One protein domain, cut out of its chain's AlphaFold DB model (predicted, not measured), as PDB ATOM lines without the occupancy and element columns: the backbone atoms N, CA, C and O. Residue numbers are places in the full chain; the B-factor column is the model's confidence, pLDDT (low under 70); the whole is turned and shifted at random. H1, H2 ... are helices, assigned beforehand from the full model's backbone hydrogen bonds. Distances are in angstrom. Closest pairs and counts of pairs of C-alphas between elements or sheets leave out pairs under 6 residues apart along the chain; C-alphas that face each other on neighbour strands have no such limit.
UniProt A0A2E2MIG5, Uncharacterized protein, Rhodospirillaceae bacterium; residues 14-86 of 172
ATOM      1  N   VAL A  14      35.002  47.992  11.159       71.50
ATOM      2  CA  VAL A  14      35.744  46.944  10.438       71.50
ATOM      3  C   VAL A  14      37.234  47.284  10.272       71.50
ATOM      4  O   VAL A  14      38.085  46.411  10.423       71.50
ATOM      5  N   LEU A  15      37.568  48.559  10.033       75.12
ATOM      6  CA  LEU A  15      38.957  49.014   9.918       75.12
ATOM      7  C   LEU A  15      39.671  48.950  11.271       75.12
ATOM      8  O   LEU A  15      40.831  48.551  11.329       75.12
ATOM      9  N   GLN A  16      38.958  49.244  12.360       79.12
ATOM     10  CA  GLN A  16      39.460  49.047  13.721       79.12
ATOM     11  C   GLN A  16      39.857  47.583  13.971       79.12
ATOM     12  O   GLN A  16      40.947  47.322  14.477       79.12
ATOM     13  N   GLY A  17      39.029  46.629  13.536       81.75
ATOM     14  CA  GLY A  17      39.344  45.201  13.623       81.75
ATOM     15  C   GLY A  17      40.597  44.808  12.824       81.75
ATOM     16  O   GLY A  17      41.432  44.059  13.326       81.75
ATOM     17  N   TYR A  18      40.797  45.349  11.617       82.44
ATOM     18  CA  TYR A  18      42.021  45.086  10.841       82.44
ATOM     19  C   TYR A  18      43.286  45.664  11.496       82.44
ATOM     20  O   TYR A  18      44.339  45.019  11.486       82.44
ATOM     21  N   VAL A  19      43.190  46.847  12.112       85.44
ATOM     22  CA  VAL A  19      44.287  47.425  12.904       85.44
ATOM     23  C   VAL A  19      44.604  46.532  14.108       85.44
ATOM     24  O   VAL A  19      45.763  46.167  14.311       85.44
ATOM     25  N   ALA A  20      43.586  46.101  14.859       89.00
ATOM     26  CA  ALA A  20      43.752  45.197  15.996       89.00
ATOM     27  C   ALA A  20      44.392  43.856  15.590       89.00
ATOM     28  O   ALA A  20      45.348  43.410  16.226       89.00
ATOM     29  N   MET A  21      43.948  43.249  14.482       88.88
ATOM     30  CA  MET A  21      44.553  42.024  13.941       88.88
ATOM     31  C   MET A  21      46.030  42.213  13.578       88.88
ATOM     32  O   MET A  21      46.842  41.313  13.810       88.88
ATOM     33  N   THR A  22      46.395  43.374  13.031       89.69
ATOM     34  CA  THR A  22      47.786  43.699  12.684       89.69
ATOM     35  C   THR A  22      48.655  43.782  13.938       89.69
ATOM     36  O   THR A  22      49.707  43.146  13.999       89.69
ATOM     37  N   ILE A  23      48.183  44.480  14.975       92.50
ATOM     38  CA  ILE A  23      48.870  44.598  16.271       92.50
ATOM     39  C   ILE A  23      49.055  43.225  16.927       92.50
ATOM     40  O   ILE A  23      50.149  42.888  17.382       92.50
ATOM     41  N   LEU A  24      48.007  42.400  16.946       93.12
ATOM     42  CA  LEU A  24      48.071  41.054  17.514       93.12
ATOM     43  C   LEU A  24      49.033  40.152  16.737       93.12
ATOM     44  O   LEU A  24      49.798  39.402  17.339       93.12
ATOM     45  N   SER A  25      49.059  40.267  15.409       92.25
ATOM     46  CA  SER A  25      50.021  39.540  14.577       92.25
ATOM     47  C   SER A  25      51.463  39.974  14.864       92.25
ATOM     48  O   SER A  25      52.352  39.123  14.951       92.25
ATOM     49  N   ALA A  26      51.690  41.275  15.087       94.06
ATOM     50  CA  ALA A  26      52.981  41.802  15.517       94.06
ATOM     51  C   ALA A  26      53.397  41.258  16.886       94.06
ATOM     52  O   ALA A  26      54.517  40.773  17.027       94.06
ATOM     53  N   LYS A  27      52.480  41.224  17.860       95.25
ATOM     54  CA  LYS A  27      52.711  40.636  19.190       95.25
ATOM     55  C   LYS A  27      53.044  39.143  19.140       95.25
ATOM     56  O   LYS A  27      53.856  38.669  19.931       95.25
ATOM     57  N   VAL A  28      52.417  38.389  18.236       94.25
ATOM     58  CA  VAL A  28      52.724  36.962  18.048       94.25
ATOM     59  C   VAL A  28      54.149  36.774  17.519       94.25
ATOM     60  O   VAL A  28      54.836  35.854  17.959       94.25
ATOM     61  N   GLN A  29      54.611  37.631  16.603       93.44
ATOM     62  CA  GLN A  29      55.986  37.562  16.098       93.44
ATOM     63  C   GLN A  29      57.014  38.066  17.115       93.44
ATOM     64  O   GLN A  29      58.081  37.467  17.240       93.44
ATOM     65  N   ASP A  30      56.710  39.161  17.807       95.44
ATOM     66  CA  ASP A  30      57.551  39.744  18.846       95.44
ATOM     67  C   ASP A  30      56.808  39.746  20.192       95.44
ATOM     68  O   ASP A  30      56.104  40.705  20.534       95.44
ATOM     69  N   PRO A  31      56.998  38.694  21.012       96.06
ATOM     70  CA  PRO A  31      56.394  38.612  22.334       96.06
ATOM     71  C   PRO A  31      56.829  39.727  23.293       96.06
ATOM     72  O   PRO A  31      56.187  39.888  24.331       96.06
ATOM     73  N   SER A  32      57.878  40.502  22.984       96.75
ATOM     74  CA  SER A  32      58.290  41.653  23.796       96.75
ATOM     75  C   SER A  32      57.392  42.879  23.612       96.75
ATOM     76  O   SER A  32      57.477  43.802  24.418       96.75
ATOM     77  N   LEU A  33      56.542  42.905  22.577       96.62
ATOM     78  CA  LEU A  33      55.653  44.029  22.289       96.62
ATOM     79  C   LEU A  33      54.650  44.238  23.432       96.62
ATOM     80  O   LEU A  33      53.896  43.326  23.763       96.62
ATOM     81  N   SER A  34      54.604  45.406  24.065       96.19
ATOM     82  CA  SER A  34      53.638  45.664  25.142       96.19
ATOM     83  C   SER A  34      52.343  46.262  24.594       96.19
ATOM     84  O   SER A  34      52.340  47.387  24.103       96.19
ATOM     85  N   LEU A  35      51.224  45.533  24.699       93.88
ATOM     86  CA  LEU A  35      49.914  46.061  24.290       93.88
ATOM     87  C   LEU A  35      49.488  47.243  25.166       93.88
ATOM     88  O   LEU A  35      48.930  48.196  24.641       93.88
ATOM     89  N   ASP A  36      49.817  47.231  26.458       92.88
ATOM     90  CA  ASP A  36      49.494  48.332  27.376       92.88
ATOM     91  C   ASP A  36      50.281  49.611  27.061       92.88
ATOM     92  O   ASP A  36      49.793  50.717  27.282       92.88
ATOM     93  N   ALA A  37      51.510  49.471  26.551       92.56
ATOM     94  CA  ALA A  37      52.311  50.616  26.123       92.56
ATOM     95  C   ALA A  37      51.891  51.098  24.731       92.56
ATOM     96  O   ALA A  37      51.851  52.301  24.491       92.56
ATOM     97  N   LEU A  38      51.549  50.170  23.834       92.94
ATOM     98  CA  LEU A  38      51.201  50.446  22.445       92.94
ATOM     99  C   LEU A  38      49.779  50.977  22.271       92.94
ATOM    100  O   LEU A  38      49.560  51.833  21.432       92.94
ATOM    101  N   VAL A  39      48.795  50.446  22.986       90.69
ATOM    102  CA  VAL A  39      47.376  50.678  22.700       90.69
ATOM    103  C   VAL A  39      46.792  51.651  23.716       90.69
ATOM    104  O   VAL A  39      47.020  51.539  24.918       90.69
ATOM    105  N   ASN A  40      46.008  52.619  23.246       86.56
ATOM    106  CA  ASN A  40      45.259  53.473  24.158       86.56
ATOM    107  C   ASN A  40      44.191  52.643  24.897       86.56
ATOM    108  O   ASN A  40      43.527  51.822  24.259       86.56
ATOM    109  N   PRO A  41      43.933  52.886  26.196       86.25
ATOM    110  CA  PRO A  41      42.903  52.162  26.941       86.25
ATOM    111  C   PRO A  41      41.529  52.108  26.254       86.25
ATOM    112  O   PRO A  41      40.837  51.099  26.360       86.25
ATOM    113  N   GLY A  42      41.144  53.151  25.510       81.00
ATOM    114  CA  GLY A  42      39.884  53.186  24.758       81.00
ATOM    115  C   GLY A  42      39.805  52.204  23.581       81.00
ATOM    116  O   GLY A  42      38.704  51.871  23.149       81.00
ATOM    117  N   PHE A  43      40.942  51.715  23.078       85.69
ATOM    118  CA  PHE A  43      41.019  50.753  21.974       85.69
ATOM    119  C   PHE A  43      41.262  49.309  22.440       85.69
ATOM    120  O   PHE A  43      41.047  48.373  21.671       85.69
ATOM    121  N   MET A  44      41.624  49.099  23.711       87.75
ATOM    122  CA  MET A  44      41.811  47.756  24.273       87.75
ATOM    123  C   MET A  44      40.581  46.838  24.115       87.75
ATOM    124  O   MET A  44      40.771  45.683  23.744       87.75
ATOM    125  N   PRO A  45      39.322  47.314  24.248       85.69
ATOM    126  CA  PRO A  45      38.156  46.466  23.986       85.69
ATOM    127  C   PRO A  45      38.106  45.887  22.563       85.69
ATOM    128  O   PRO A  45      37.594  44.790  22.370       85.69
ATOM    129  N   VAL A  46      38.647  46.599  21.565       85.69
ATOM    130  CA  VAL A  46      38.745  46.097  20.184       85.69
ATOM    131  C   VAL A  46      39.820  45.015  20.082       85.69
ATOM    132  O   VAL A  46      39.621  44.016  19.393       85.69
ATOM    133  N   ILE A  47      40.949  45.188  20.779       88.81
ATOM    134  CA  ILE A  47      42.012  44.179  20.864       88.81
ATOM    135  C   ILE A  47      41.467  42.890  21.487       88.81
ATOM    136  O   ILE A  47      41.628  41.824  20.893       88.81
ATOM    137  N   ASP A  48      40.788  42.994  22.629       88.94
ATOM    138  CA  ASP A  48      40.235  41.852  23.362       88.94
ATOM    139  C   ASP A  48      39.188  41.094  22.533       88.94
ATOM    140  O   ASP A  48      39.244  39.868  22.427       88.94
ATOM    141  N   ASP A  49      38.269  41.817  21.887       86.38
ATOM    142  CA  ASP A  49      37.263  41.233  20.994       86.38
ATOM    143  C   ASP A  49      37.913  40.528  19.789       86.38
ATOM    144  O   ASP A  49      37.564  39.396  19.440       86.38
ATOM    145  N   THR A  50      38.943  41.145  19.203       87.44
ATOM    146  CA  THR A  50      39.681  40.570  18.069       87.44
ATOM    147  C   THR A  50      40.466  39.313  18.461       87.44
ATOM    148  O   THR A  50      40.578  38.400  17.649       87.44
ATOM    149  N   GLN A  51      40.992  39.214  19.689       87.44
ATOM    150  CA  GLN A  51      41.737  38.029  20.146       87.44
ATOM    151  C   GLN A  51      40.884  36.758  20.189       87.44
ATOM    152  O   GLN A  51      41.400  35.662  19.965       87.44
ATOM    153  N   VAL A  52      39.595  36.892  20.509       86.31
ATOM    154  CA  VAL A  52      38.673  35.753  20.655       86.31
ATOM    155  C   VAL A  52      37.807  35.520  19.417       86.31
ATOM    156  O   VAL A  52      37.150  34.482  19.314       86.31
ATOM    157  N   SER A  53      37.807  36.458  18.469       79.44
ATOM    158  CA  SER A  53      37.040  36.372  17.232       79.44
ATOM    159  C   SER A  53      37.879  35.846  16.065       79.44
ATOM    160  O   SER A  53      39.021  36.236  15.849       79.44
ATOM    161  N   CYS A  54      37.276  34.998  15.229       73.75
ATOM    162  CA  CYS A  54      37.876  34.579  13.956       73.75
ATOM    163  C   CYS A  54      37.660  35.599  12.820       73.75
ATOM    164  O   CYS A  54      38.099  35.353  11.695       73.75
ATOM    165  N   LYS A  55      36.931  36.697  13.064       69.00
ATOM    166  CA  LYS A  55      36.667  37.758  12.082       69.00
ATOM    167  C   LYS A  55      36.830  39.134  12.731       69.00
ATOM    168  O   LYS A  55      36.363  39.299  13.854       69.00
ATOM    169  N   PRO A  56      37.406  40.126  12.033       65.44
ATOM    170  CA  PRO A  56      37.474  41.481  12.561       65.44
ATOM    171  C   PRO A  56      36.053  42.003  12.805       65.44
ATOM    172  O   PRO A  56      35.258  42.151  11.875       65.44
ATOM    173  N   SER A  57      35.732  42.236  14.072       62.06
ATOM    174  CA  SER A  57      34.501  42.866  14.535       62.06
ATOM    175  C   SER A  57      34.826  44.276  15.015       62.06
ATOM    176  O   SER A  57      35.890  44.550  15.564       62.06
ATOM    177  N   GLY A  58      33.925  45.210  14.725       60.78
ATOM    178  CA  GLY A  58      34.088  46.602  15.111       60.78
ATOM    179  C   GLY A  58      33.300  46.921  16.364       60.78
ATOM    180  O   GLY A  58      32.079  46.776  16.356       60.78
ATOM    181  N   VAL A  59      33.966  47.421  17.402       58.03
ATOM    182  CA  VAL A  59      33.291  48.029  18.556       58.03
ATOM    183  C   VAL A  59      33.011  49.497  18.205       58.03
ATOM    184  O   VAL A  59      33.914  50.269  17.896       58.03
ATOM    185  N   THR A  60      31.738  49.880  18.153       56.00
ATOM    186  CA  THR A  60      31.243  51.040  17.385       56.00
ATOM    187  C   THR A  60      31.463  52.436  17.980       56.00
ATOM    188  O   THR A  60      30.716  53.339  17.620       56.00
ATOM    189  N   ASP A  61      32.474  52.690  18.819       60.59
ATOM    190  CA  ASP A  61      32.608  54.017  19.460       60.59
ATOM    191  C   ASP A  61      34.034  54.533  19.733       60.59
ATOM    192  O   ASP A  61      34.224  55.392  20.592       60.59
ATOM    193  N   VAL A  62      35.047  54.094  18.981       61.00
ATOM    194  CA  VAL A  62      36.420  54.597  19.174       61.00
ATOM    195  C   VAL A  62      36.759  55.746  18.204       61.00
ATOM    196  O   VAL A  62      36.661  55.594  16.984       61.00
ATOM    197  N   THR A  63      37.146  56.909  18.740       63.41
ATOM    198  CA  THR A  63      37.502  58.127  17.979       63.41
ATOM    199  C   THR A  63      38.950  58.122  17.474       63.41
ATOM    200  O   THR A  63      39.806  57.526  18.124       63.41
ATOM    201  N   GLU A  64      39.239  58.828  16.370       58.06
ATOM    202  CA  GLU A  64      40.527  58.784  15.654       58.06
ATOM    203  C   GLU A  64      41.735  59.214  16.482       58.06
ATOM    204  O   GLU A  64      42.851  58.758  16.239       58.06
ATOM    205  N   ASP A  65      41.510  60.065  17.479       58.66
ATOM    206  CA  ASP A  65      42.589  60.848  18.060       58.66
ATOM    207  C   ASP A  65      43.551  60.071  18.967       58.66
ATOM    208  O   ASP A  65      44.527  60.674  19.401       58.66
ATOM    209  N   SER A  66      43.368  58.771  19.250       60.50
ATOM    210  CA  SER A  66      44.375  57.958  19.969       60.50
ATOM    211  C   SER A  66      44.049  56.451  19.996       60.50
ATOM    212  O   SER A  66      43.625  55.948  21.030       60.50
ATOM    213  N   TYR A  67      44.254  55.682  18.923       75.50
ATOM    214  CA  TYR A  67      44.180  54.201  19.030       75.50
ATOM    215  C   TYR A  67      45.469  53.590  19.569       75.50
ATOM    216  O   TYR A  67      45.458  52.592  20.289       75.50
ATOM    217  N   ILE A  68      46.585  54.195  19.174       83.94
ATOM    218  CA  ILE A  68      47.926  53.669  19.345       83.94
ATOM    219  C   ILE A  68      48.793  54.803  19.892       83.94
ATOM    220  O   ILE A  68      48.745  55.928  19.393       83.94
ATOM    221  N   ASN A  69      49.568  54.510  20.923       88.19
ATOM    222  CA  ASN A  69      50.598  55.384  21.449       88.19
ATOM    223  C   ASN A  69      51.865  55.211  20.605       88.19
ATOM    224  O   ASN A  69      52.265  54.091  20.287       88.19
ATOM    225  N   LEU A  70      52.515  56.322  20.268       88.19
ATOM    226  CA  LEU A  70      53.825  56.296  19.618       88.19
ATOM    227  C   LEU A  70      54.914  55.865  20.617       88.19
ATOM    228  O   LEU A  70      54.783  56.101  21.819       88.19
ATOM    229  N   GLY A  71      56.007  55.287  20.114       90.38
ATOM    230  CA  GLY A  71      57.159  54.847  20.908       90.38
ATOM    231  C   GLY A  71      57.720  53.505  20.436       90.38
ATOM    232  O   GLY A  71      57.330  53.006  19.383       90.38
ATOM    233  N   ASP A  72      58.594  52.897  21.239       94.44
ATOM    234  CA  ASP A  72      59.328  51.677  20.869       94.44
ATOM    235  C   ASP A  72      58.417  50.529  20.400       94.44
ATOM    236  O   ASP A  72      58.736  49.820  19.448       94.44
ATOM    237  N   ASP A  73      57.263  50.328  21.044       94.19
ATOM    238  CA  ASP A  73      56.330  49.274  20.638       94.19
ATOM    239  C   ASP A  73      55.569  49.614  19.349       94.19
ATOM    240  O   ASP A  73      55.224  48.706  18.593       94.19
ATOM    241  N   PHE A  74      55.354  50.900  19.053       93.56
ATOM    242  CA  PHE A  74      54.835  51.327  17.752       93.56
ATOM    243  C   PHE A  74      55.860  51.055  16.654       93.56
ATOM    244  O   PHE A  74      55.504  50.488  15.623       93.56
ATOM    245  N   ASP A  75      57.137  51.349  16.903       93.00
ATOM    246  CA  ASP A  75      58.218  51.087  15.951       93.00
ATOM    247  C   ASP A  75      58.353  49.588  15.639       93.00
ATOM    248  O   ASP A  75      58.592  49.212  14.491       93.00
ATOM    249  N   LYS A  76      58.101  48.703  16.615       93.69
ATOM    250  CA  LYS A  76      58.019  47.249  16.374       93.69
ATOM    251  C   LYS A  76      56.865  46.873  15.444       93.69
ATOM    252  O   LYS A  76      57.037  46.012  14.581       93.69
ATOM    253  N   VAL A  77      55.693  47.500  15.592       91.94
ATOM    254  CA  VAL A  77      54.561  47.286  14.670       91.94
ATOM    255  C   VAL A  77      54.895  47.818  13.280       91.94
ATOM    256  O   VAL A  77      54.630  47.134  12.294       91.94
ATOM    257  N   VAL A  78      55.520  48.992  13.182       90.56
ATOM    258  CA  VAL A  78      55.986  49.542  11.902       90.56
ATOM    259  C   VAL A  78      56.968  48.577  11.243       90.56
ATOM    260  O   VAL A  78      56.750  48.185  10.102       90.56
ATOM    261  N   GLN A  79      57.973  48.089  11.971       90.25
ATOM    262  CA  GLN A  79      58.926  47.103  11.462       90.25
ATOM    263  C   GLN A  79      58.236  45.798  11.027       90.25
ATOM    264  O   GLN A  79      58.579  45.214   9.995       90.25
ATOM    265  N   PHE A  80      57.244  45.327  11.788       90.44
ATOM    266  CA  PHE A  80      56.424  44.171  11.420       90.44
ATOM    267  C   PHE A  80      55.704  44.381  10.083       90.44
ATOM    268  O   PHE A  80      55.681  43.462   9.256       90.44
ATOM    269  N   VAL A  81      55.111  45.563   9.886       87.62
ATOM    270  CA  VAL A  81      54.400  45.934   8.659       87.62
ATOM    271  C   VAL A  81      55.397  46.054   7.518       87.62
ATOM    272  O   VAL A  81      55.262  45.338   6.535       87.62
ATOM    273  N   GLU A  82      56.458  46.843   7.667       83.81
ATOM    274  CA  GLU A  82      57.466  47.054   6.626       83.81
ATOM    275  C   GLU A  82      58.085  45.740   6.150       83.81
ATOM    276  O   GLU A  82      58.183  45.514   4.951       83.81
ATOM    277  N   THR A  83      58.428  44.821   7.054       80.31
ATOM    278  CA  THR A  83      59.002  43.519   6.670       80.31
ATOM    279  C   THR A  83      58.041  42.618   5.883       80.31
ATOM    280  O   THR A  83      58.499  41.686   5.224       80.31
ATOM    281  N   ARG A  84      56.728  42.886   5.915       73.25
ATOM    282  CA  ARG A  84      55.684  42.117   5.209       73.25
ATOM    283  C   ARG A  84      55.010  42.858   4.063       73.25
ATOM    284  O   ARG A  84      54.441  42.210   3.192       73.25
ATOM    285  N   SER A  85      55.056  44.184   4.063       60.84
ATOM    286  CA  SER A  85      54.447  45.046   3.048       60.84
ATOM    287  C   SER A  85      55.204  45.035   1.726       60.84
ATOM    288  O   SER A  85      54.675  45.504   0.723       60.84
ATOM    289  N   TYR A  86      56.411  44.473   1.685       55.59
ATOM    290  CA  TYR A  86      57.066  44.175   0.422       55.59
ATOM    291  C   TYR A  86      56.515  42.860  -0.128       55.59
ATOM    292  O   TYR A  86      56.892  41.778   0.333       55.59
TER     293      TYR A  86
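What this domain is: This is residues 14 to 86 of the 172 residues of an uncharacterized protein of Rhodospirillaceae bacterium (UniProt A0A2E2MIG5). The long helix H1 is crossed at about right angles by two other helices, H3 and H4, at different places along it. The short helix H2 lies near the beginning of H4, and a long looping stretch without a named element, residues 53 to 71, leads from H3 to H4. The printed part has 73 residues with four named helices, in the order H1, H2, H3, H4, and no named strand; the class is all helix. The whole is compact, with a radius of gyration of the C-alphas of 11.6 A, and rounded, spanning 30 by 24 by 21 A.

Where its parts are: H1, residues 14 to 29, runs 23.0 A from C-alpha 14 at (35.744, 46.944, 10.438) to C-alpha 29 at (55.986, 37.562, 16.098). H4, residues 72 to 85, measures 19.6 A and ends with C-alpha 85 at (54.447, 45.046, 3.048). H3 is residues 44 to 52, 12.9 A, and H2 is residues 35 to 38, 4.9 A.

How they stand to each other: H1 touches H3, the closest C-alphas being those of Ala 20 and Ile 47, 5.3 A apart. Their lines stand at 72 degrees, only just about perpendicular. With residues 22 to 26 alone H1 touches residues 76 to 80 of H4, about perpendicular at 82 degrees; the closest C-alphas, of Ala 26 and Val 77, are 5.8 A apart. H2 and H4 only just touch, with 3 pairs of C-alphas within 8 A, the closest being those of Leu 38 and Asp 73 at 5.6 A. H1 and H2 are close but not clearly touching, and H3 and H4 are apart. Every O i to N i+4 pair is within hydrogen-bond range in H1, against 4 of 5 in H3 and 9 of 10 in H4; H2 is too short for such a pair.

The domain as a whole: The two C-alphas farthest apart, of Asp 61 and Tyr 86, are 32.5 A from each other. The printed part has no cut. The link from H3 to H4 is long. Mean pLDDT of the printed part is 82.9, and residues 55 to 66 and 85 to 86 are under 70.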